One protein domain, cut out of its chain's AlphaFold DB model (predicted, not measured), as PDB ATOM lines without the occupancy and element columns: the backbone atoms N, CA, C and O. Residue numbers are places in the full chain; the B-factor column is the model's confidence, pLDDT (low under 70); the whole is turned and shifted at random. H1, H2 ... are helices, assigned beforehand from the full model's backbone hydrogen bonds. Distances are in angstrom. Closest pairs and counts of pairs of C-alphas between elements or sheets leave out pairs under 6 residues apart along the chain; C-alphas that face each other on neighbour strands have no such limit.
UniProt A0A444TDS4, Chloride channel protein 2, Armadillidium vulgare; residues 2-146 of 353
ATOM      1  N   VAL A   2     -14.255  28.674  23.423       45.78
ATOM      2  CA  VAL A   2     -12.998  28.958  22.698       45.78
ATOM      3  C   VAL A   2     -11.737  28.511  23.457       45.78
ATOM      4  O   VAL A   2     -10.910  27.826  22.877       45.78
ATOM      5  N   LYS A   3     -11.612  28.754  24.773       38.22
ATOM      6  CA  LYS A   3     -10.456  28.270  25.567       38.22
ATOM      7  C   LYS A   3     -10.303  26.740  25.572       38.22
ATOM      8  O   LYS A   3      -9.186  26.250  25.465       38.22
ATOM      9  N   ARG A   4     -11.403  25.972  25.637       40.25
ATOM     10  CA  ARG A   4     -11.372  24.494  25.552       40.25
ATOM     11  C   ARG A   4     -11.036  24.013  24.136       40.25
ATOM     12  O   ARG A   4     -10.278  23.062  23.990       40.25
ATOM     13  N   PHE A   5     -11.547  24.692  23.112       40.31
ATOM     14  CA  PHE A   5     -11.237  24.415  21.708       40.31
ATOM     15  C   PHE A   5      -9.766  24.702  21.368       40.31
ATOM     16  O   PHE A   5      -9.092  23.873  20.757       40.31
ATOM     17  N   LEU A   6      -9.239  25.829  21.854       44.78
ATOM     18  CA  LEU A   6      -7.832  26.202  21.737       44.78
ATOM     19  C   LEU A   6      -6.924  25.222  22.488       44.78
ATOM     20  O   LEU A   6      -5.901  24.830  21.938       44.78
ATOM     21  N   ASN A   7      -7.305  24.756  23.686       40.59
ATOM     22  CA  ASN A   7      -6.500  23.778  24.430       40.59
ATOM     23  C   ASN A   7      -6.465  22.399  23.755       40.59
ATOM     24  O   ASN A   7      -5.423  21.749  23.733       40.59
ATOM     25  N   LYS A   8      -7.582  21.970  23.151       47.91
ATOM     26  CA  LYS A   8      -7.655  20.705  22.406       47.91
ATOM     27  C   LYS A   8      -6.769  20.750  21.154       47.91
ATOM     28  O   LYS A   8      -6.015  19.814  20.921       47.91
ATOM     29  N   ARG A   9      -6.777  21.865  20.407       49.25
ATOM     30  CA  ARG A   9      -5.866  22.070  19.265       49.25
ATOM     31  C   ARG A   9      -4.400  22.214  19.706       49.25
ATOM     32  O   ARG A   9      -3.540  21.594  19.096       49.25
ATOM     33  N   ARG A  10      -4.111  22.929  20.803       47.34
ATOM     34  CA  ARG A  10      -2.751  23.135  21.353       47.34
ATOM     35  C   ARG A  10      -2.022  21.828  21.703       47.34
ATOM     36  O   ARG A  10      -0.805  21.777  21.573       47.34
ATOM     37  N   LEU A  11      -2.749  20.782  22.104       52.25
ATOM     38  CA  LEU A  11      -2.194  19.457  22.421       52.25
ATOM     39  C   LEU A  11      -2.154  18.497  21.215       52.25
ATOM     40  O   LEU A  11      -1.332  17.585  21.174       52.25
ATOM     41  N   LEU A  12      -3.002  18.713  20.208       57.12
ATOM     42  CA  LEU A  12      -3.059  17.895  18.990       57.12
ATOM     43  C   LEU A  12      -1.854  18.132  18.065       57.12
ATOM     44  O   LEU A  12      -1.320  17.183  17.499       57.12
ATOM     45  N   TYR A  13      -1.386  19.377  17.952       61.53
ATOM     46  CA  TYR A  13      -0.274  19.735  17.060       61.53
ATOM     47  C   TYR A  13       1.062  19.023  17.340       61.53
ATOM     48  O   TYR A  13       1.634  18.502  16.381       61.53
ATOM     49  N   PRO A  14       1.582  18.953  18.586       67.06
ATOM     50  CA  PRO A  14       2.807  18.197  18.849       67.06
ATOM     51  C   PRO A  14       2.599  16.696  18.630       67.06
ATOM     52  O   PRO A  14       3.485  16.030  18.111       67.06
ATOM     53  N   THR A  15       1.409  16.182  18.952       77.69
ATOM     54  CA  THR A  15       1.091  14.754  18.826       77.69
ATOM     55  C   THR A  15       1.160  14.287  17.370       77.69
ATOM     56  O   THR A  15       1.799  13.285  17.094       77.69
ATOM     57  N   ILE A  16       0.623  15.058  16.417       81.69
ATOM     58  CA  ILE A  16       0.666  14.710  14.982       81.69
ATOM     59  C   ILE A  16       2.107  14.595  14.467       81.69
ATOM     60  O   ILE A  16       2.430  13.682  13.712       81.69
ATOM     61  N   ILE A  17       2.979  15.527  14.856       83.94
ATOM     62  CA  ILE A  17       4.380  15.517  14.419       83.94
ATOM     63  C   ILE A  17       5.109  14.320  15.037       83.94
ATOM     64  O   ILE A  17       5.811  13.602  14.331       83.94
ATOM     65  N   LEU A  18       4.909  14.072  16.332       84.56
ATOM     66  CA  LEU A  18       5.511  12.930  17.019       84.56
ATOM     67  C   LEU A  18       5.028  11.591  16.447       84.56
ATOM     68  O   LEU A  18       5.840  10.685  16.273       84.56
ATOM     69  N   ASP A  19       3.751  11.489  16.072       85.88
ATOM     70  CA  ASP A  19       3.202  10.309  15.402       85.88
ATOM     71  C   ASP A  19       3.914  10.059  14.059       85.88
ATOM     72  O   ASP A  19       4.297   8.926  13.766       85.88
ATOM     73  N   LEU A  20       4.160  11.106  13.259       85.38
ATOM     74  CA  LEU A  20       4.858  10.994  11.968       85.38
ATOM     75  C   LEU A  20       6.314  10.517  12.116       85.38
ATOM     76  O   LEU A  20       6.782   9.705  11.312       85.38
ATOM     77  N   PHE A  21       7.010  10.975  13.160       87.94
ATOM     78  CA  PHE A  21       8.385  10.564  13.479       87.94
ATOM     79  C   PHE A  21       8.476   9.285  14.324       87.94
ATOM     80  O   PHE A  21       9.578   8.877  14.688       87.94
ATOM     81  N   SER A  22       7.352   8.630  14.626       87.62
ATOM     82  CA  SER A  22       7.352   7.383  15.396       87.62
ATOM     83  C   SER A  22       8.166   6.285  14.697       87.62
ATOM     84  O   SER A  22       8.174   6.169  13.477       87.62
ATOM     85  N   ASN A  23       8.839   5.419  15.450       86.62
ATOM     86  CA  ASN A  23       9.581   4.302  14.843       86.62
ATOM     87  C   ASN A  23       8.691   3.082  14.543       86.62
ATOM     88  O   ASN A  23       9.143   2.132  13.916       86.62
ATOM     89  N   VAL A  24       7.428   3.115  14.971       84.31
ATOM     90  CA  VAL A  24       6.472   2.006  14.869       84.31
ATOM     91  C   VAL A  24       5.789   2.018  13.508       84.31
ATOM     92  O   VAL A  24       5.250   3.049  13.127       84.31
ATOM     93  N   THR A  25       5.757   0.889  12.801       84.44
ATOM     94  CA  THR A  25       5.067   0.745  11.507       84.44
ATOM     95  C   THR A  25       3.551   0.754  11.668       84.44
ATOM     96  O   THR A  25       3.001   0.107  12.560       84.44
ATOM     97  N   TRP A  26       2.850   1.471  10.794       81.00
ATOM     98  CA  TRP A  26       1.382   1.555  10.836       81.00
ATOM     99  C   TRP A  26       0.706   0.410  10.080       81.00
ATOM    100  O   TRP A  26      -0.461   0.101  10.325       81.00
ATOM    101  N   THR A  27       1.463  -0.255   9.208       80.50
ATOM    102  CA  THR A  27       1.054  -1.473   8.506       80.50
ATOM    103  C   THR A  27       0.823  -2.620   9.498       80.50
ATOM    104  O   THR A  27       1.663  -2.880  10.362       80.50
ATOM    105  N   LYS A  28      -0.326  -3.301   9.395       73.88
ATOM    106  CA  LYS A  28      -0.658  -4.488  10.200       73.88
ATOM    107  C   LYS A  28      -0.302  -5.746   9.417       73.88
ATOM    108  O   LYS A  28      -0.846  -5.956   8.334       73.88
ATOM    109  N   PHE A  29       0.561  -6.589   9.975       73.25
ATOM    110  CA  PHE A  29       0.869  -7.891   9.394       73.25
ATOM    111  C   PHE A  29      -0.021  -8.984  10.002       73.25
ATOM    112  O   PHE A  29      -0.302  -8.957  11.205       73.25
ATOM    113  N   PRO A  30      -0.508  -9.941   9.193       64.44
ATOM    114  CA  PRO A  30      -1.313 -11.043   9.699       64.44
ATOM    115  C   PRO A  30      -0.460 -11.935  10.615       64.44
ATOM    116  O   PRO A  30       0.472 -12.583  10.149       64.44
ATOM    117  N   GLY A  31      -0.790 -11.967  11.911       63.59
ATOM    118  CA  GLY A  31      -0.122 -12.802  12.921       63.59
ATOM    119  C   GLY A  31       0.628 -12.042  14.021       63.59
ATOM    120  O   GLY A  31       0.964 -12.658  15.029       63.59
ATOM    121  N   ASP A  32       0.826 -10.726  13.882       72.12
ATOM    122  CA  ASP A  32       1.501  -9.903  14.897       72.12
ATOM    123  C   ASP A  32       0.527  -9.325  15.934       72.12
ATOM    124  O   ASP A  32      -0.570  -8.863  15.608       72.12
ATOM    125  N   ILE A  33       0.949  -9.306  17.205       69.31
ATOM    126  CA  ILE A  33       0.218  -8.634  18.288       69.31
ATOM    127  C   ILE A  33       0.514  -7.130  18.178       69.31
ATOM    128  O   ILE A  33       1.667  -6.732  18.365       69.31
ATOM    129  N   PRO A  34      -0.484  -6.276  17.890       71.88
ATOM    130  CA  PRO A  34      -0.237  -4.853  17.719       71.88
ATOM    131  C   PRO A  34       0.183  -4.225  19.049       71.88
ATOM    132  O   PRO A  34      -0.427  -4.471  20.093       71.88
ATOM    133  N   SER A  35       1.208  -3.373  19.021       75.69
ATOM    134  CA  SER A  35       1.619  -2.642  20.220       75.69
ATOM    135  C   SER A  35       0.549  -1.617  20.632       75.69
ATOM    136  O   SER A  35      -0.247  -1.138  19.811       75.69
ATOM    137  N   LEU A  36       0.512  -1.257  21.921       75.06
ATOM    138  CA  LEU A  36      -0.430  -0.252  22.435       75.06
ATOM    139  C   LEU A  36      -0.249   1.101  21.720       75.06
ATOM    140  O   LEU A  36      -1.229   1.775  21.400       75.06
ATOM    141  N   GLU A  37       0.999   1.467  21.416       75.69
ATOM    142  CA  GLU A  37       1.334   2.673  20.655       75.69
ATOM    143  C   GLU A  37       0.874   2.579  19.196       75.69
ATOM    144  O   GLU A  37       0.267   3.523  18.693       75.69
ATOM    145  N   GLN A  38       1.063   1.429  18.540       78.25
ATOM    146  CA  GLN A  38       0.596   1.198  17.170       78.25
ATOM    147  C   GLN A  38      -0.922   1.340  17.064       78.25
ATOM    148  O   GLN A  38      -1.420   2.004  16.161       78.25
ATOM    149  N   THR A  39      -1.667   0.763  18.008       75.00
ATOM    150  CA  THR A  39      -3.137   0.820  18.014       75.00
ATOM    151  C   THR A  39      -3.635   2.247  18.242       75.00
ATOM    152  O   THR A  39      -4.570   2.695  17.574       75.00
ATOM    153  N   LYS A  40      -2.973   2.988  19.138       78.69
ATOM    154  CA  LYS A  40      -3.283   4.392  19.418       78.69
ATOM    155  C   LYS A  40      -3.033   5.278  18.197       78.69
ATOM    156  O   LYS A  40      -3.932   6.024  17.811       78.69
ATOM    157  N   ILE A  41      -1.867   5.162  17.562       79.06
ATOM    158  CA  ILE A  41      -1.518   5.952  16.371       79.06
ATOM    159  C   ILE A  41      -2.428   5.567  15.199       79.06
ATOM    160  O   ILE A  41      -3.023   6.435  14.568       79.06
ATOM    161  N   TYR A  42      -2.641   4.273  14.958       78.62
ATOM    162  CA  TYR A  42      -3.537   3.794  13.906       78.62
ATOM    163  C   TYR A  42      -4.957   4.363  14.059       78.62
ATOM    164  O   TYR A  42      -5.528   4.858  13.093       78.62
ATOM    165  N   SER A  43      -5.509   4.374  15.280       75.75
ATOM    166  CA  SER A  43      -6.839   4.947  15.540       75.75
ATOM    167  C   SER A  43      -6.932   6.458  15.287       75.75
ATOM    168  O   SER A  43      -8.020   6.970  15.038       75.75
ATOM    169  N   HIS A  44      -5.804   7.174  15.344       80.00
ATOM    170  CA  HIS A  44      -5.744   8.614  15.103       80.00
ATOM    171  C   HIS A  44      -5.699   8.952  13.603       80.00
ATOM    172  O   HIS A  44      -6.252   9.969  13.189       80.00
ATOM    173  N   TRP A  45      -5.074   8.094  12.790       79.81
ATOM    174  CA  TRP A  45      -4.850   8.327  11.358       79.81
ATOM    175  C   TRP A  45      -5.839   7.612  10.434       79.81
ATOM    176  O   TRP A  45      -5.991   8.019   9.281       79.81
ATOM    177  N   VAL A  46      -6.528   6.570  10.902       80.12
ATOM    178  CA  VAL A  46      -7.542   5.860  10.111       80.12
ATOM    179  C   VAL A  46      -8.917   6.477  10.332       80.12
ATOM    180  O   VAL A  46      -9.425   6.543  11.449       80.12
ATOM    181  N   SER A  47      -9.526   6.942   9.241       75.62
ATOM    182  CA  SER A  47     -10.902   7.433   9.255       75.62
ATOM    183  C   SER A  47     -11.871   6.246   9.253       75.62
ATOM    184  O   SER A  47     -11.636   5.306   8.497       75.62
ATOM    185  N   PRO A  48     -13.007   6.298   9.977       72.44
ATOM    186  CA  PRO A  48     -14.008   5.222   9.986       72.44
ATOM    187  C   PRO A  48     -14.581   4.851   8.608       72.44
ATOM    188  O   PRO A  48     -15.245   3.831   8.477       72.44
ATOM    189  N   HIS A  49     -14.372   5.700   7.597       69.56
ATOM    190  CA  HIS A  49     -14.887   5.522   6.239       69.56
ATOM    191  C   HIS A  49     -13.896   4.822   5.296       69.56
ATOM    192  O   HIS A  49     -14.306   4.331   4.249       69.56
ATOM    193  N   PHE A  50     -12.602   4.805   5.631       67.06
ATOM    194  CA  PHE A  50     -11.556   4.236   4.785       67.06
ATOM    195  C   PHE A  50     -10.597   3.409   5.639       67.06
ATOM    196  O   PHE A  50      -9.846   3.970   6.432       67.06
ATOM    197  N   ASP A  51     -10.536   2.100   5.398       73.00
ATOM    198  CA  ASP A  51      -9.625   1.185   6.106       73.00
ATOM    199  C   ASP A  51      -8.140   1.361   5.721       73.00
ATOM    200  O   ASP A  51      -7.258   0.710   6.278       73.00
ATOM    201  N   ASN A  52      -7.836   2.272   4.789       81.19
ATOM    202  CA  ASN A  52      -6.497   2.485   4.246       81.19
ATOM    203  C   ASN A  52      -5.855   3.760   4.807       81.19
ATOM    204  O   ASN A  52      -6.129   4.866   4.331       81.19
ATOM    205  N   PHE A  53      -4.920   3.604   5.750       83.69
ATOM    206  CA  PHE A  53      -4.168   4.731   6.321       83.69
ATOM    207  C   PHE A  53      -3.335   5.497   5.273       83.69
ATOM    208  O   PHE A  53      -3.106   6.695   5.403       83.69
ATOM    209  N   HIS A  54      -2.904   4.833   4.193       86.69
ATOM    210  CA  HIS A  54      -2.180   5.479   3.096       86.69
ATOM    211  C   HIS A  54      -3.012   6.547   2.385       86.69
ATOM    212  O   HIS A  54      -2.477   7.573   1.967       86.69
ATOM    213  N   LEU A  55      -4.314   6.298   2.225       87.19
ATOM    214  CA  LEU A  55      -5.231   7.222   1.566       87.19
ATOM    215  C   LEU A  55      -5.577   8.380   2.502       87.19
ATOM    216  O   LEU A  55      -5.585   9.527   2.062       87.19
ATOM    217  N   SER A  56      -5.788   8.114   3.795       87.06
ATOM    218  CA  SER A  56      -6.011   9.183   4.774       87.06
ATOM    219  C   SER A  56      -4.784  10.085   4.932       87.06
ATOM    220  O   SER A  56      -4.940  11.305   4.980       87.06
ATOM    221  N   LEU A  57      -3.567   9.525   4.921       87.12
ATOM    222  CA  LEU A  57      -2.323  10.297   4.973       87.12
ATOM    223  C   LEU A  57      -2.110  11.130   3.694       87.12
ATOM    224  O   LEU A  57      -1.687  12.284   3.776       87.12
ATOM    225  N   LEU A  58      -2.477  10.602   2.521       89.75
ATOM    226  CA  LEU A  58      -2.443  11.349   1.257       89.75
ATOM    227  C   LEU A  58      -3.474  12.489   1.226       89.75
ATOM    228  O   LEU A  58      -3.143  13.605   0.825       89.75
ATOM    229  N   ILE A  59      -4.699  12.253   1.704       89.81
ATOM    230  CA  ILE A  59      -5.707  13.312   1.855       89.81
ATOM    231  C   ILE A  59      -5.203  14.381   2.824       89.81
ATOM    232  O   ILE A  59      -5.265  15.568   2.512       89.81
ATOM    233  N   PHE A  60      -4.656  13.981   3.975       89.00
ATOM    234  CA  PHE A  60      -4.072  14.902   4.949       89.00
ATOM    235  C   PHE A  60      -2.974  15.774   4.330       89.00
ATOM    236  O   PHE A  60      -2.944  16.983   4.567       89.00
ATOM    237  N   GLN A  61      -2.104  15.177   3.513       90.56
ATOM    238  CA  GLN A  61      -1.035  15.868   2.803       90.56
ATOM    239  C   GLN A  61      -1.584  16.930   1.837       90.56
ATOM    240  O   GLN A  61      -1.132  18.078   1.859       90.56
ATOM    241  N   ILE A  62      -2.590  16.581   1.029       92.75
ATOM    242  CA  ILE A  62      -3.224  17.506   0.077       92.75
ATOM    243  C   ILE A  62      -3.947  18.632   0.820       92.75
ATOM    244  O   ILE A  62      -3.671  19.806   0.575       92.75
ATOM    245  N   VAL A  63      -4.824  18.288   1.767       91.38
ATOM    246  CA  VAL A  63      -5.623  19.257   2.532       91.38
ATOM    247  C   VAL A  63      -4.720  20.218   3.299       91.38
ATOM    248  O   VAL A  63      -4.923  21.426   3.229       91.38
ATOM    249  N   THR A  64      -3.676  19.713   3.964       89.62
ATOM    250  CA  THR A  64      -2.727  20.562   4.694       89.62
ATOM    251  C   THR A  64      -1.970  21.494   3.747       89.62
ATOM    252  O   THR A  64      -1.769  22.656   4.077       89.62
ATOM    253  N   THR A  65      -1.558  21.023   2.566       90.75
ATOM    254  CA  THR A  65      -0.851  21.876   1.594       90.75
ATOM    255  C   THR A  65      -1.749  23.014   1.101       90.75
ATOM    256  O   THR A  65      -1.308  24.161   1.027       90.75
ATOM    257  N   VAL A  66      -3.027  22.725   0.834       92.69
ATOM    258  CA  VAL A  66      -4.023  23.738   0.448       92.69
ATOM    259  C   VAL A  66      -4.309  24.708   1.599       92.69
ATOM    260  O   VAL A  66      -4.327  25.917   1.382       92.69
ATOM    261  N   GLU A  67      -4.463  24.218   2.832       89.50
ATOM    262  CA  GLU A  67      -4.668  25.057   4.022       89.50
ATOM    263  C   GLU A  67      -3.479  25.998   4.264       89.50
ATOM    264  O   GLU A  67      -3.685  27.161   4.599       89.50
ATOM    265  N   ILE A  68      -2.244  25.536   4.036       90.38
ATOM    266  CA  ILE A  68      -1.040  26.378   4.110       90.38
ATOM    267  C   ILE A  68      -1.087  27.480   3.053       90.38
ATOM    268  O   ILE A  68      -0.838  28.639   3.385       90.38
ATOM    269  N   ALA A  69      -1.431  27.148   1.806       89.25
ATOM    270  CA  ALA A  69      -1.533  28.133   0.732       89.25
ATOM    271  C   ALA A  69      -2.584  29.203   1.066       89.25
ATOM    272  O   ALA A  69      -2.269  30.392   1.062       89.25
ATOM    273  N   VAL A  70      -3.790  28.793   1.466       90.56
ATOM    274  CA  VAL A  70      -4.867  29.716   1.855       90.56
ATOM    275  C   VAL A  70      -4.468  30.535   3.085       90.56
ATOM    276  O   VAL A  70      -4.560  31.760   3.066       90.56
ATOM    277  N   SER A  71      -3.939  29.900   4.133       87.44
ATOM    278  CA  SER A  71      -3.523  30.584   5.361       87.44
ATOM    279  C   SER A  71      -2.387  31.585   5.129       87.44
ATOM    280  O   SER A  71      -2.355  32.619   5.797       87.44
ATOM    281  N   SER A  72      -1.493  31.326   4.168       87.44
ATOM    282  CA  SER A  72      -0.395  32.233   3.808       87.44
ATOM    283  C   SER A  72      -0.866  33.543   3.166       87.44
ATOM    284  O   SER A  72      -0.189  34.561   3.297       87.44
ATOM    285  N   THR A  73      -2.035  33.535   2.516       88.44
ATOM    286  CA  THR A  73      -2.606  34.717   1.846       88.44
ATOM    287  C   THR A  73      -3.355  35.657   2.787       88.44
ATOM    288  O   THR A  73      -3.569  36.821   2.449       88.44
ATOM    289  N   LEU A  74      -3.731  35.188   3.979       88.88
ATOM    290  CA  LEU A  74      -4.471  35.998   4.939       88.88
ATOM    291  C   LEU A  74      -3.558  37.063   5.573       88.88
ATOM    292  O   LEU A  74      -2.417  36.756   5.928       88.88
ATOM    293  N   PRO A  75      -4.044  38.302   5.790       85.81
ATOM    294  CA  PRO A  75      -3.285  39.380   6.423       85.81
ATOM    295  C   PRO A  75      -3.226  39.201   7.952       85.81
ATOM    296  O   PRO A  75      -3.570  40.096   8.721       85.81
ATOM    297  N   VAL A  76      -2.812  38.019   8.401       87.06
ATOM    298  CA  VAL A  76      -2.708  37.626   9.809       87.06
ATOM    299  C   VAL A  76      -1.263  37.199  10.073       87.06
ATOM    300  O   VAL A  76      -0.667  36.543   9.219       87.06
ATOM    301  N   PRO A  77      -0.668  37.537  11.232       82.94
ATOM    302  CA  PRO A  77       0.639  37.007  11.606       82.94
ATOM    303  C   PRO A  77       0.592  35.473  11.655       82.94
ATOM    304  O   PRO A  77      -0.062  34.889  12.520       82.94
ATOM    305  N   ASN A  78       1.283  34.821  10.722       81.88
ATOM    306  CA  ASN A  78       1.335  33.370  10.591       81.88
ATOM    307  C   ASN A  78       2.789  32.867  10.580       81.88
ATOM    308  O   ASN A  78       3.725  33.556  10.175       81.88
ATOM    309  N   GLY A  79       2.990  31.647  11.079       84.44
ATOM    310  CA  GLY A  79       4.272  30.947  11.019       84.44
ATOM    311  C   GLY A  79       4.181  29.783  10.039       84.44
ATOM    312  O   GLY A  79       3.428  28.844  10.284       84.44
ATOM    313  N   LEU A  80       4.952  29.821   8.948       84.31
ATOM    314  CA  LEU A  80       4.892  28.810   7.878       84.31
ATOM    315  C   LEU A  80       5.795  27.588   8.121       84.31
ATOM    316  O   LEU A  80       5.581  26.539   7.519       84.31
ATOM    317  N   LEU A  81       6.765  27.689   9.037       84.94
ATOM    318  CA  LEU A  81       7.776  26.649   9.257       84.94
ATOM    319  C   LEU A  81       7.170  25.311   9.713       84.94
ATOM    320  O   LEU A  81       7.437  24.271   9.118       84.94
ATOM    321  N   ILE A  82       6.346  25.330  10.763       86.00
ATOM    322  CA  ILE A  82       5.796  24.107  11.372       86.00
ATOM    323  C   ILE A  82       4.825  23.385  10.418       86.00
ATOM    324  O   ILE A  82       4.953  22.169  10.255       86.00
ATOM    325  N   PRO A  83       3.875  24.073   9.749       86.56
ATOM    326  CA  PRO A  83       2.996  23.427   8.777       86.56
ATOM    327  C   PRO A  83       3.741  22.803   7.588       86.56
ATOM    328  O   PRO A  83       3.414  21.684   7.193       86.56
ATOM    329  N   LEU A  84       4.764  23.480   7.050       84.62
ATOM    330  CA  LEU A  84       5.592  22.948   5.960       84.62
ATOM    331  C   LEU A  84       6.403  21.726   6.407       84.62
ATOM    332  O   LEU A  84       6.469  20.726   5.692       84.62
ATOM    333  N   PHE A  85       6.958  21.770   7.621       86.81
ATOM    334  CA  PHE A  85       7.676  20.641   8.210       86.81
ATOM    335  C   PHE A  85       6.778  19.403   8.357       86.81
ATOM    336  O   PHE A  85       7.184  18.292   8.020       86.81
ATOM    337  N   LYS A  86       5.526  19.602   8.785       88.31
ATOM    338  CA  LYS A  86       4.506  18.549   8.918       88.31
ATOM    339  C   LYS A  86       4.207  17.861   7.580       88.31
ATOM    340  O   LYS A  86       4.111  16.640   7.532       88.31
ATOM    341  N   VAL A  87       4.095  18.640   6.506       90.19
ATOM    342  CA  VAL A  87       3.903  18.151   5.131       90.19
ATOM    343  C   VAL A  87       5.103  17.318   4.660       90.19
ATOM    344  O   VAL A  87       4.935  16.195   4.190       90.19
ATOM    345  N   GLY A  88       6.329  17.820   4.831       89.62
ATOM    346  CA  GLY A  88       7.536  17.079   4.443       89.62
ATOM    347  C   GLY A  88       7.680  15.747   5.189       89.62
ATOM    348  O   GLY A  88       7.982  14.720   4.578       89.62
ATOM    349  N   ALA A  89       7.396  15.751   6.494       91.44
ATOM    350  CA  ALA A  89       7.420  14.551   7.324       91.44
ATOM    351  C   ALA A  89       6.337  13.543   6.908       91.44
ATOM    352  O   ALA A  89       6.619  12.349   6.830       91.44
ATOM    353  N   ALA A  90       5.125  14.006   6.583       91.00
ATOM    354  CA  ALA A  90       4.037  13.154   6.104       91.00
ATOM    355  C   ALA A  90       4.367  12.469   4.771       91.00
ATOM    356  O   ALA A  90       4.135  11.268   4.632       91.00
ATOM    357  N   LEU A  91       4.974  13.187   3.820       91.69
ATOM    358  CA  LEU A  91       5.410  12.607   2.546       91.69
ATOM    359  C   LEU A  91       6.512  11.558   2.756       91.69
ATOM    360  O   LEU A  91       6.393  10.433   2.270       91.69
ATOM    361  N   GLY A  92       7.556  11.886   3.525       93.00
ATOM    362  CA  GLY A  92       8.624  10.929   3.831       93.00
ATOM    363  C   GLY A  92       8.105   9.693   4.575       93.00
ATOM    364  O   GLY A  92       8.518   8.569   4.285       93.00
ATOM    365  N   ARG A  93       7.129   9.879   5.470       91.81
ATOM    366  CA  ARG A  93       6.463   8.788   6.185       91.81
ATOM    367  C   ARG A  93       5.650   7.890   5.255       91.81
ATOM    368  O   ARG A  93       5.769   6.671   5.349       91.81
ATOM    369  N   GLN A  94       4.880   8.479   4.339       92.06
ATOM    370  CA  GLN A  94       4.122   7.746   3.323       92.06
ATOM    371  C   GLN A  94       5.048   6.831   2.508       92.06
ATOM    372  O   GLN A  94       4.731   5.661   2.311       92.06
ATOM    373  N   VAL A  95       6.215   7.332   2.086       92.19
ATOM    374  CA  VAL A  95       7.222   6.539   1.357       92.19
ATOM    375  C   VAL A  95       7.790   5.410   2.224       92.19
ATOM    376  O   VAL A  95       7.913   4.282   1.752       92.19
ATOM    377  N   GLY A  96       8.097   5.683   3.496       91.19
ATOM    378  CA  GLY A  96       8.595   4.673   4.433       91.19
ATOM    379  C   GLY A  96       7.609   3.525   4.666       91.19
ATOM    380  O   GLY A  96       8.000   2.362   4.632       91.19
ATOM    381  N   GLU A  97       6.323   3.829   4.841       89.56
ATOM    382  CA  GLU A  97       5.273   2.814   5.027       89.56
ATOM    383  C   GLU A  97       4.996   2.016   3.742       89.56
ATOM    384  O   GLU A  97       4.747   0.811   3.797       89.56
ATOM    385  N   VAL A  98       5.105   2.648   2.566       90.62
ATOM    386  CA  VAL A  98       5.062   1.925   1.283       90.62
ATOM    387  C   VAL A  98       6.247   0.961   1.173       90.62
ATOM    388  O   VAL A  98       6.071  -0.181   0.757       90.62
ATOM    389  N   MET A  99       7.442   1.371   1.604       89.56
ATOM    390  CA  MET A  99       8.625   0.505   1.600       89.56
ATOM    391  C   MET A  99       8.470  -0.699   2.543       89.56
ATOM    392  O   MET A  99       8.848  -1.813   2.183       89.56
ATOM    393  N   VAL A 100       7.868  -0.496   3.720       88.62
ATOM    394  CA  VAL A 100       7.507  -1.570   4.665       88.62
ATOM    395  C   VAL A 100       6.477  -2.523   4.052       88.62
ATOM    396  O   VAL A 100       6.600  -3.736   4.199       88.62
ATOM    397  N   SER A 101       5.499  -1.988   3.317       85.94
ATOM    398  CA  SER A 101       4.479  -2.791   2.629       85.94
ATOM    399  C   SER A 101       5.063  -3.650   1.499       85.94
ATOM    400  O   SER A 101       4.588  -4.757   1.263       85.94
ATOM    401  N   LEU A 102       6.101  -3.164   0.810       88.00
ATOM    402  CA  LEU A 102       6.791  -3.900  -0.258       88.00
ATOM    403  C   LEU A 102       7.769  -4.958   0.277       88.00
ATOM    404  O   LEU A 102       7.912  -6.019  -0.328       88.00
ATOM    405  N   TYR A 103       8.434  -4.683   1.402       86.94
ATOM    406  CA  TYR A 103       9.439  -5.564   2.006       86.94
ATOM    407  C   TYR A 103       9.100  -5.863   3.476       86.94
ATOM    408  O   TYR A 103       9.772  -5.353   4.377       86.94
ATOM    409  N   PRO A 104       8.098  -6.725   3.741       80.88
ATOM    410  CA  PRO A 104       7.605  -6.996   5.096       80.88
ATOM    411  C   PRO A 104       8.672  -7.584   6.032       80.88
ATOM    412  O   PRO A 104       8.693  -7.283   7.219       80.88
ATOM    413  N   ASN A 105       9.612  -8.367   5.494       80.44
ATOM    414  CA  ASN A 105      10.692  -8.997   6.265       80.44
ATOM    415  C   ASN A 105      11.975  -8.143   6.341       80.44
ATOM    416  O   ASN A 105      13.015  -8.620   6.801       80.44
ATOM    417  N   GLY A 106      11.915  -6.895   5.862       80.50
ATOM    418  CA  GLY A 106      13.076  -6.032   5.666       80.50
ATOM    419  C   GLY A 106      13.878  -6.371   4.404       80.50
ATOM    420  O   GLY A 106      13.703  -7.415   3.778       80.50
ATOM    421  N   ILE A 107      14.782  -5.465   4.015       81.38
ATOM    422  CA  ILE A 107      15.662  -5.647   2.839       81.38
ATOM    423  C   ILE A 107      16.637  -6.812   3.066       81.38
ATOM    424  O   ILE A 107      17.003  -7.532   2.138       81.38
ATOM    425  N   ARG A 108      17.066  -7.000   4.319       82.56
ATOM    426  CA  ARG A 108      17.796  -8.180   4.782       82.56
ATOM    427  C   ARG A 108      17.043  -8.757   5.979       82.56
ATOM    428  O   ARG A 108      16.667  -7.978   6.858       82.56
ATOM    429  N   PRO A 109      16.857 -10.084   6.041       77.69
ATOM    430  CA  PRO A 109      16.169 -10.711   7.161       77.69
ATOM    431  C   PRO A 109      16.876 -10.352   8.476       77.69
ATOM    432  O   PRO A 109      18.098 -10.461   8.576       77.69
ATOM    433  N   GLY A 110      16.105  -9.884   9.459       78.81
ATOM    434  CA  GLY A 110      16.597  -9.466  10.779       78.81
ATOM    435  C   GLY A 110      16.760  -7.953  10.984       78.81
ATOM    436  O   GLY A 110      16.972  -7.532  12.117       78.81
ATOM    437  N   TYR A 111      16.614  -7.129   9.939       83.31
ATOM    438  CA  TYR A 111      16.664  -5.665  10.048       83.31
ATOM    439  C   TYR A 111      15.329  -5.034   9.614       83.31
ATOM    440  O   TYR A 111      15.120  -4.831   8.411       83.31
ATOM    441  N   PRO A 112      14.415  -4.717  10.555       80.50
ATOM    442  CA  PRO A 112      13.143  -4.087  10.225       80.50
ATOM    443  C   PRO A 112      13.351  -2.658   9.710       80.50
ATOM    444  O   PRO A 112      14.269  -1.939  10.115       80.50
ATOM    445  N   ILE A 113      12.484  -2.242   8.791       85.81
ATOM    446  CA  ILE A 113      12.526  -0.913   8.185       85.81
ATOM    447  C   ILE A 113      11.810   0.061   9.123       85.81
ATOM    448  O   ILE A 113      10.622  -0.093   9.378       85.81
ATOM    449  N   ASN A 114      12.522   1.083   9.605       88.88
ATOM    450  CA  ASN A 114      11.947   2.122  10.464       88.88
ATOM    451  C   ASN A 114      11.405   3.287   9.614       88.88
ATOM    452  O   ASN A 114      12.202   4.086   9.109       88.88
ATOM    453  N   PRO A 115      10.078   3.446   9.474       87.00
ATOM    454  CA  PRO A 115       9.479   4.477   8.619       87.00
ATOM    455  C   PRO A 115       9.704   5.911   9.140       87.00
ATOM    456  O   PRO A 115       9.715   6.853   8.348       87.00
ATOM    457  N   GLY A 116       9.975   6.092  10.440       88.88
ATOM    458  CA  GLY A 116      10.329   7.395  11.020       88.88
ATOM    459  C   GLY A 116      11.607   8.008  10.427       88.88
ATOM    460  O   GLY A 116      11.671   9.218  10.210       88.88
ATOM    461  N   MET A 117      12.601   7.188  10.056       90.50
ATOM    462  CA  MET A 117      13.823   7.686   9.404       90.50
ATOM    463  C   MET A 117      13.542   8.237   7.999       90.50
ATOM    464  O   MET A 117      14.125   9.245   7.598       90.50
ATOM    465  N   TYR A 118      12.608   7.624   7.268       92.62
ATOM    466  CA  TYR A 118      12.182   8.106   5.951       92.62
ATOM    467  C   TYR A 118      11.451   9.448   6.057       92.62
ATOM    468  O   TYR A 118      11.631  10.303   5.191       92.62
ATOM    469  N   ALA A 119      10.703   9.684   7.141       91.69
ATOM    470  CA  ALA A 119      10.110  10.990   7.425       91.69
ATOM    471  C   ALA A 119      11.184  12.083   7.587       91.69
ATOM    472  O   ALA A 119      11.067  13.149   6.985       91.69
ATOM    473  N   MET A 120      12.267  11.812   8.329       91.31
ATOM    474  CA  MET A 120      13.376  12.766   8.507       91.31
ATOM    475  C   MET A 120      14.107  13.063   7.196       91.31
ATOM    476  O   MET A 120      14.314  14.225   6.846       91.31
ATOM    477  N   ILE A 121      14.473  12.015   6.454       91.69
ATOM    478  CA  ILE A 121      15.172  12.151   5.172       91.69
ATOM    479  C   ILE A 121      14.283  12.879   4.153       91.69
ATOM    480  O   ILE A 121      14.768  13.746   3.430       91.69
ATOM    481  N   GLY A 122      12.976  12.598   4.143       88.81
ATOM    482  CA  GLY A 122      12.007  13.271   3.278       88.81
ATOM    483  C   GLY A 122      11.971  14.786   3.483       88.81
ATOM    484  O   GLY A 122      11.968  15.537   2.506       88.81
ATOM    485  N   VAL A 123      12.037  15.254   4.735       89.31
ATOM    486  CA  VAL A 123      12.123  16.694   5.035       89.31
ATOM    487  C   VAL A 123      13.413  17.305   4.477       89.31
ATOM    488  O   VAL A 123      13.365  18.364   3.850       89.31
ATOM    489  N   LEU A 124      14.558  16.644   4.672       90.00
ATOM    490  CA  LEU A 124      15.856  17.149   4.210       90.00
ATOM    491  C   LEU A 124      15.932  17.236   2.681       90.00
ATOM    492  O   LEU A 124      16.387  18.247   2.140       90.00
ATOM    493  N   ILE A 125      15.457  16.199   1.987       90.19
ATOM    494  CA  ILE A 125      15.419  16.161   0.522       90.19
ATOM    495  C   ILE A 125      14.478  17.247  -0.007       90.19
ATOM    496  O   ILE A 125      14.861  17.988  -0.908       90.19
ATOM    497  N   SER A 126      13.288  17.395   0.582       86.44
ATOM    498  CA  SER A 126      12.328  18.436   0.196       86.44
ATOM    499  C   SER A 126      12.926  19.842   0.324       86.44
ATOM    500  O   SER A 126      12.872  20.629  -0.620       86.44
ATOM    501  N   ASN A 127      13.590  20.131   1.447       86.00
ATOM    502  CA  ASN A 127      14.253  21.417   1.657       86.00
ATOM    503  C   ASN A 127      15.398  21.656   0.657       86.00
ATOM    504  O   ASN A 127      15.555  22.765   0.154       86.00
ATOM    505  N   SER A 128      16.164  20.608   0.336       89.12
ATOM    506  CA  SER A 128      17.256  20.685  -0.641       89.12
ATOM    507  C   SER A 128      16.732  20.952  -2.053       89.12
ATOM    508  O   SER A 128      17.242  21.814  -2.749       89.12
ATOM    509  N   ILE A 129      15.676  20.261  -2.484       90.00
ATOM    510  CA  ILE A 129      15.069  20.494  -3.803       90.00
ATOM    511  C   ILE A 129      14.451  21.897  -3.868       90.00
ATOM    512  O   ILE A 129      14.592  22.593  -4.874       90.00
ATOM    513  N   SER A 130      13.802  22.341  -2.786       86.12
ATOM    514  CA  SER A 130      13.206  23.676  -2.710       86.12
ATOM    515  C   SER A 130      14.245  24.781  -2.878       86.12
ATOM    516  O   SER A 130      13.950  25.756  -3.563       86.12
ATOM    517  N   SER A 131      15.438  24.640  -2.288       84.69
ATOM    518  CA  SER A 131      16.489  25.657  -2.397       84.69
ATOM    519  C   SER A 131      17.109  25.744  -3.793       84.69
ATOM    520  O   SER A 131      17.665  26.783  -4.137       84.69
ATOM    521  N   LEU A 132      16.990  24.687  -4.607       87.50
ATOM    522  CA  LEU A 132      17.402  24.707  -6.012       87.50
ATOM    523  C   LEU A 132      16.346  25.344  -6.929       87.50
ATOM    524  O   LEU A 132      16.708  26.017  -7.890       87.50
ATOM    525  N   LEU A 133      15.055  25.103  -6.677       87.06
ATOM    526  CA  LEU A 133      13.979  25.478  -7.606       87.06
ATOM    527  C   LEU A 133      13.383  26.863  -7.353       87.06
ATOM    528  O   LEU A 133      12.945  27.516  -8.300       87.06
ATOM    529  N   GLN A 134      13.285  27.287  -6.094       85.94
ATOM    530  CA  GLN A 134      12.569  28.506  -5.730       85.94
ATOM    531  C   GLN A 134      13.361  29.342  -4.722       85.94
ATOM    532  O   GLN A 134      14.029  28.791  -3.844       85.94
ATOM    533  N   PRO A 135      13.266  30.683  -4.801       84.19
ATOM    534  CA  PRO A 135      13.765  31.532  -3.733       84.19
ATOM    535  C   PRO A 135      13.039  31.200  -2.428       84.19
ATOM    536  O   PRO A 135      11.880  30.778  -2.424       84.19
ATOM    537  N   SER A 136      13.718  31.439  -1.306       87.06
ATOM    538  CA  SER A 136      13.120  31.290   0.021       87.06
ATOM    539  C   SER A 136      11.766  32.005   0.091       87.06
ATOM    540  O   SER A 136      11.592  33.107  -0.444       87.06
ATOM    541  N   ILE A 137      10.803  31.397   0.786       84.81
ATOM    542  CA  ILE A 137       9.452  31.953   0.931       84.81
ATOM    543  C   ILE A 137       9.493  33.366   1.536       84.81
ATOM    544  O   ILE A 137       8.705  34.230   1.162       84.81
ATOM    545  N   TYR A 138      10.470  33.636   2.406       87.25
ATOM    546  CA  TYR A 138      10.666  34.943   3.026       87.25
ATOM    547  C   TYR A 138      11.191  35.987   2.043       87.25
ATOM    548  O   TYR A 138      10.663  37.094   2.006       87.25
ATOM    549  N   ASP A 139      12.169  35.638   1.207       87.62
ATOM    550  CA  ASP A 139      12.667  36.535   0.156       87.62
ATOM    551  C   ASP A 139      11.557  36.854  -0.861       87.62
ATOM    552  O   ASP A 139      11.363  38.003  -1.257       87.62
ATOM    553  N   SER A 140      10.721  35.862  -1.184       88.38
ATOM    554  CA  SER A 140       9.528  36.062  -2.014       88.38
ATOM    555  C   SER A 140       8.544  37.057  -1.392       88.38
ATOM    556  O   SER A 140       8.081  37.970  -2.076       88.38
ATOM    557  N   VAL A 141       8.252  36.937  -0.091       87.62
ATOM    558  CA  VAL A 141       7.372  37.878   0.625       87.62
ATOM    559  C   VAL A 141       7.969  39.284   0.654       87.62
ATOM    560  O   VAL A 141       7.251  40.248   0.388       87.62
ATOM    561  N   ILE A 142       9.268  39.420   0.935       90.31
ATOM    562  CA  ILE A 142       9.963  40.716   0.954       90.31
ATOM    563  C   ILE A 142       9.871  41.384  -0.427       90.31
ATOM    564  O   ILE A 142       9.526  42.568  -0.517       90.31
ATOM    565  N   ARG A 143      10.093  40.616  -1.501       87.25
ATOM    566  CA  ARG A 143       9.988  41.077  -2.890       87.25
ATOM    567  C   ARG A 143       8.563  41.484  -3.268       87.25
ATOM    568  O   ARG A 143       8.377  42.561  -3.829       87.25
ATOM    569  N   ILE A 144       7.552  40.684  -2.913       89.44
ATOM    570  CA  ILE A 144       6.130  41.011  -3.136       89.44
ATOM    571  C   ILE A 144       5.752  42.297  -2.395       89.44
ATOM    572  O   ILE A 144       5.091  43.172  -2.954       89.44
ATOM    573  N   LYS A 145       6.193  42.435  -1.141       88.69
ATOM    574  CA  LYS A 145       5.931  43.618  -0.313       88.69
ATOM    575  C   LYS A 145       6.766  44.837  -0.710       88.69
ATOM    576  O   LYS A 145       6.532  45.905  -0.150       88.69
ATOM    577  N   LYS A 146       7.701  44.706  -1.661       89.00
ATOM    578  CA  LYS A 146       8.617  45.768  -2.112       89.00
ATOM    579  C   LYS A 146       9.263  46.509  -0.941       89.00
ATOM    580  O   LYS A 146       9.365  47.737  -0.941       89.00
TER     581      LYS A 146
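What this domain is: This is residues 2 to 146 of the 353 residues of the protein "Chloride channel protein 2" of Armadillidium vulgare (UniProt A0A444TDS4). H3 and H4 form a hairpin in a flat domain; H5 crosses H4. Residues 2 to 12 and 139 to 146 stick out. The 145 printed residues have six named helices: all helix, only just loose, close to compact, radius of gyration of the C-alphas 17.6 A, spans 60 by 42 by 22 A.

How they stand to each other: H1, residues 2 to 20, touches H4, residues 81 to 102, with residues 17 to 20 alone. H2, residues 36 to 45, touches H3, residues 53 to 73. H3 and H4 are a hairpin, C-alphas 61 and 87 closest at 5.9 A. H5, residues 115 to 133, touches H4 at a steep tilt of 55 degrees. H6, residues 137 to 144, touches no helix. Every O i to N i+4 pair is within hydrogen-bond range in H2 to H6, 12 of 15 in H1.

Where its parts are: From C-alpha 2 at (-12.998, 28.958, 22.698) H1 runs 27.5 A; H6 ends at C-alpha 144, (6.130, 41.011, -3.136).

The domain as a whole: The links from H1 to H2 and from H4 to H5 are long; 18 printed residues have a pLDDT under 70, namely residues 2 to 14, residues 30 to 31, residue 33 and residues 49 to 50.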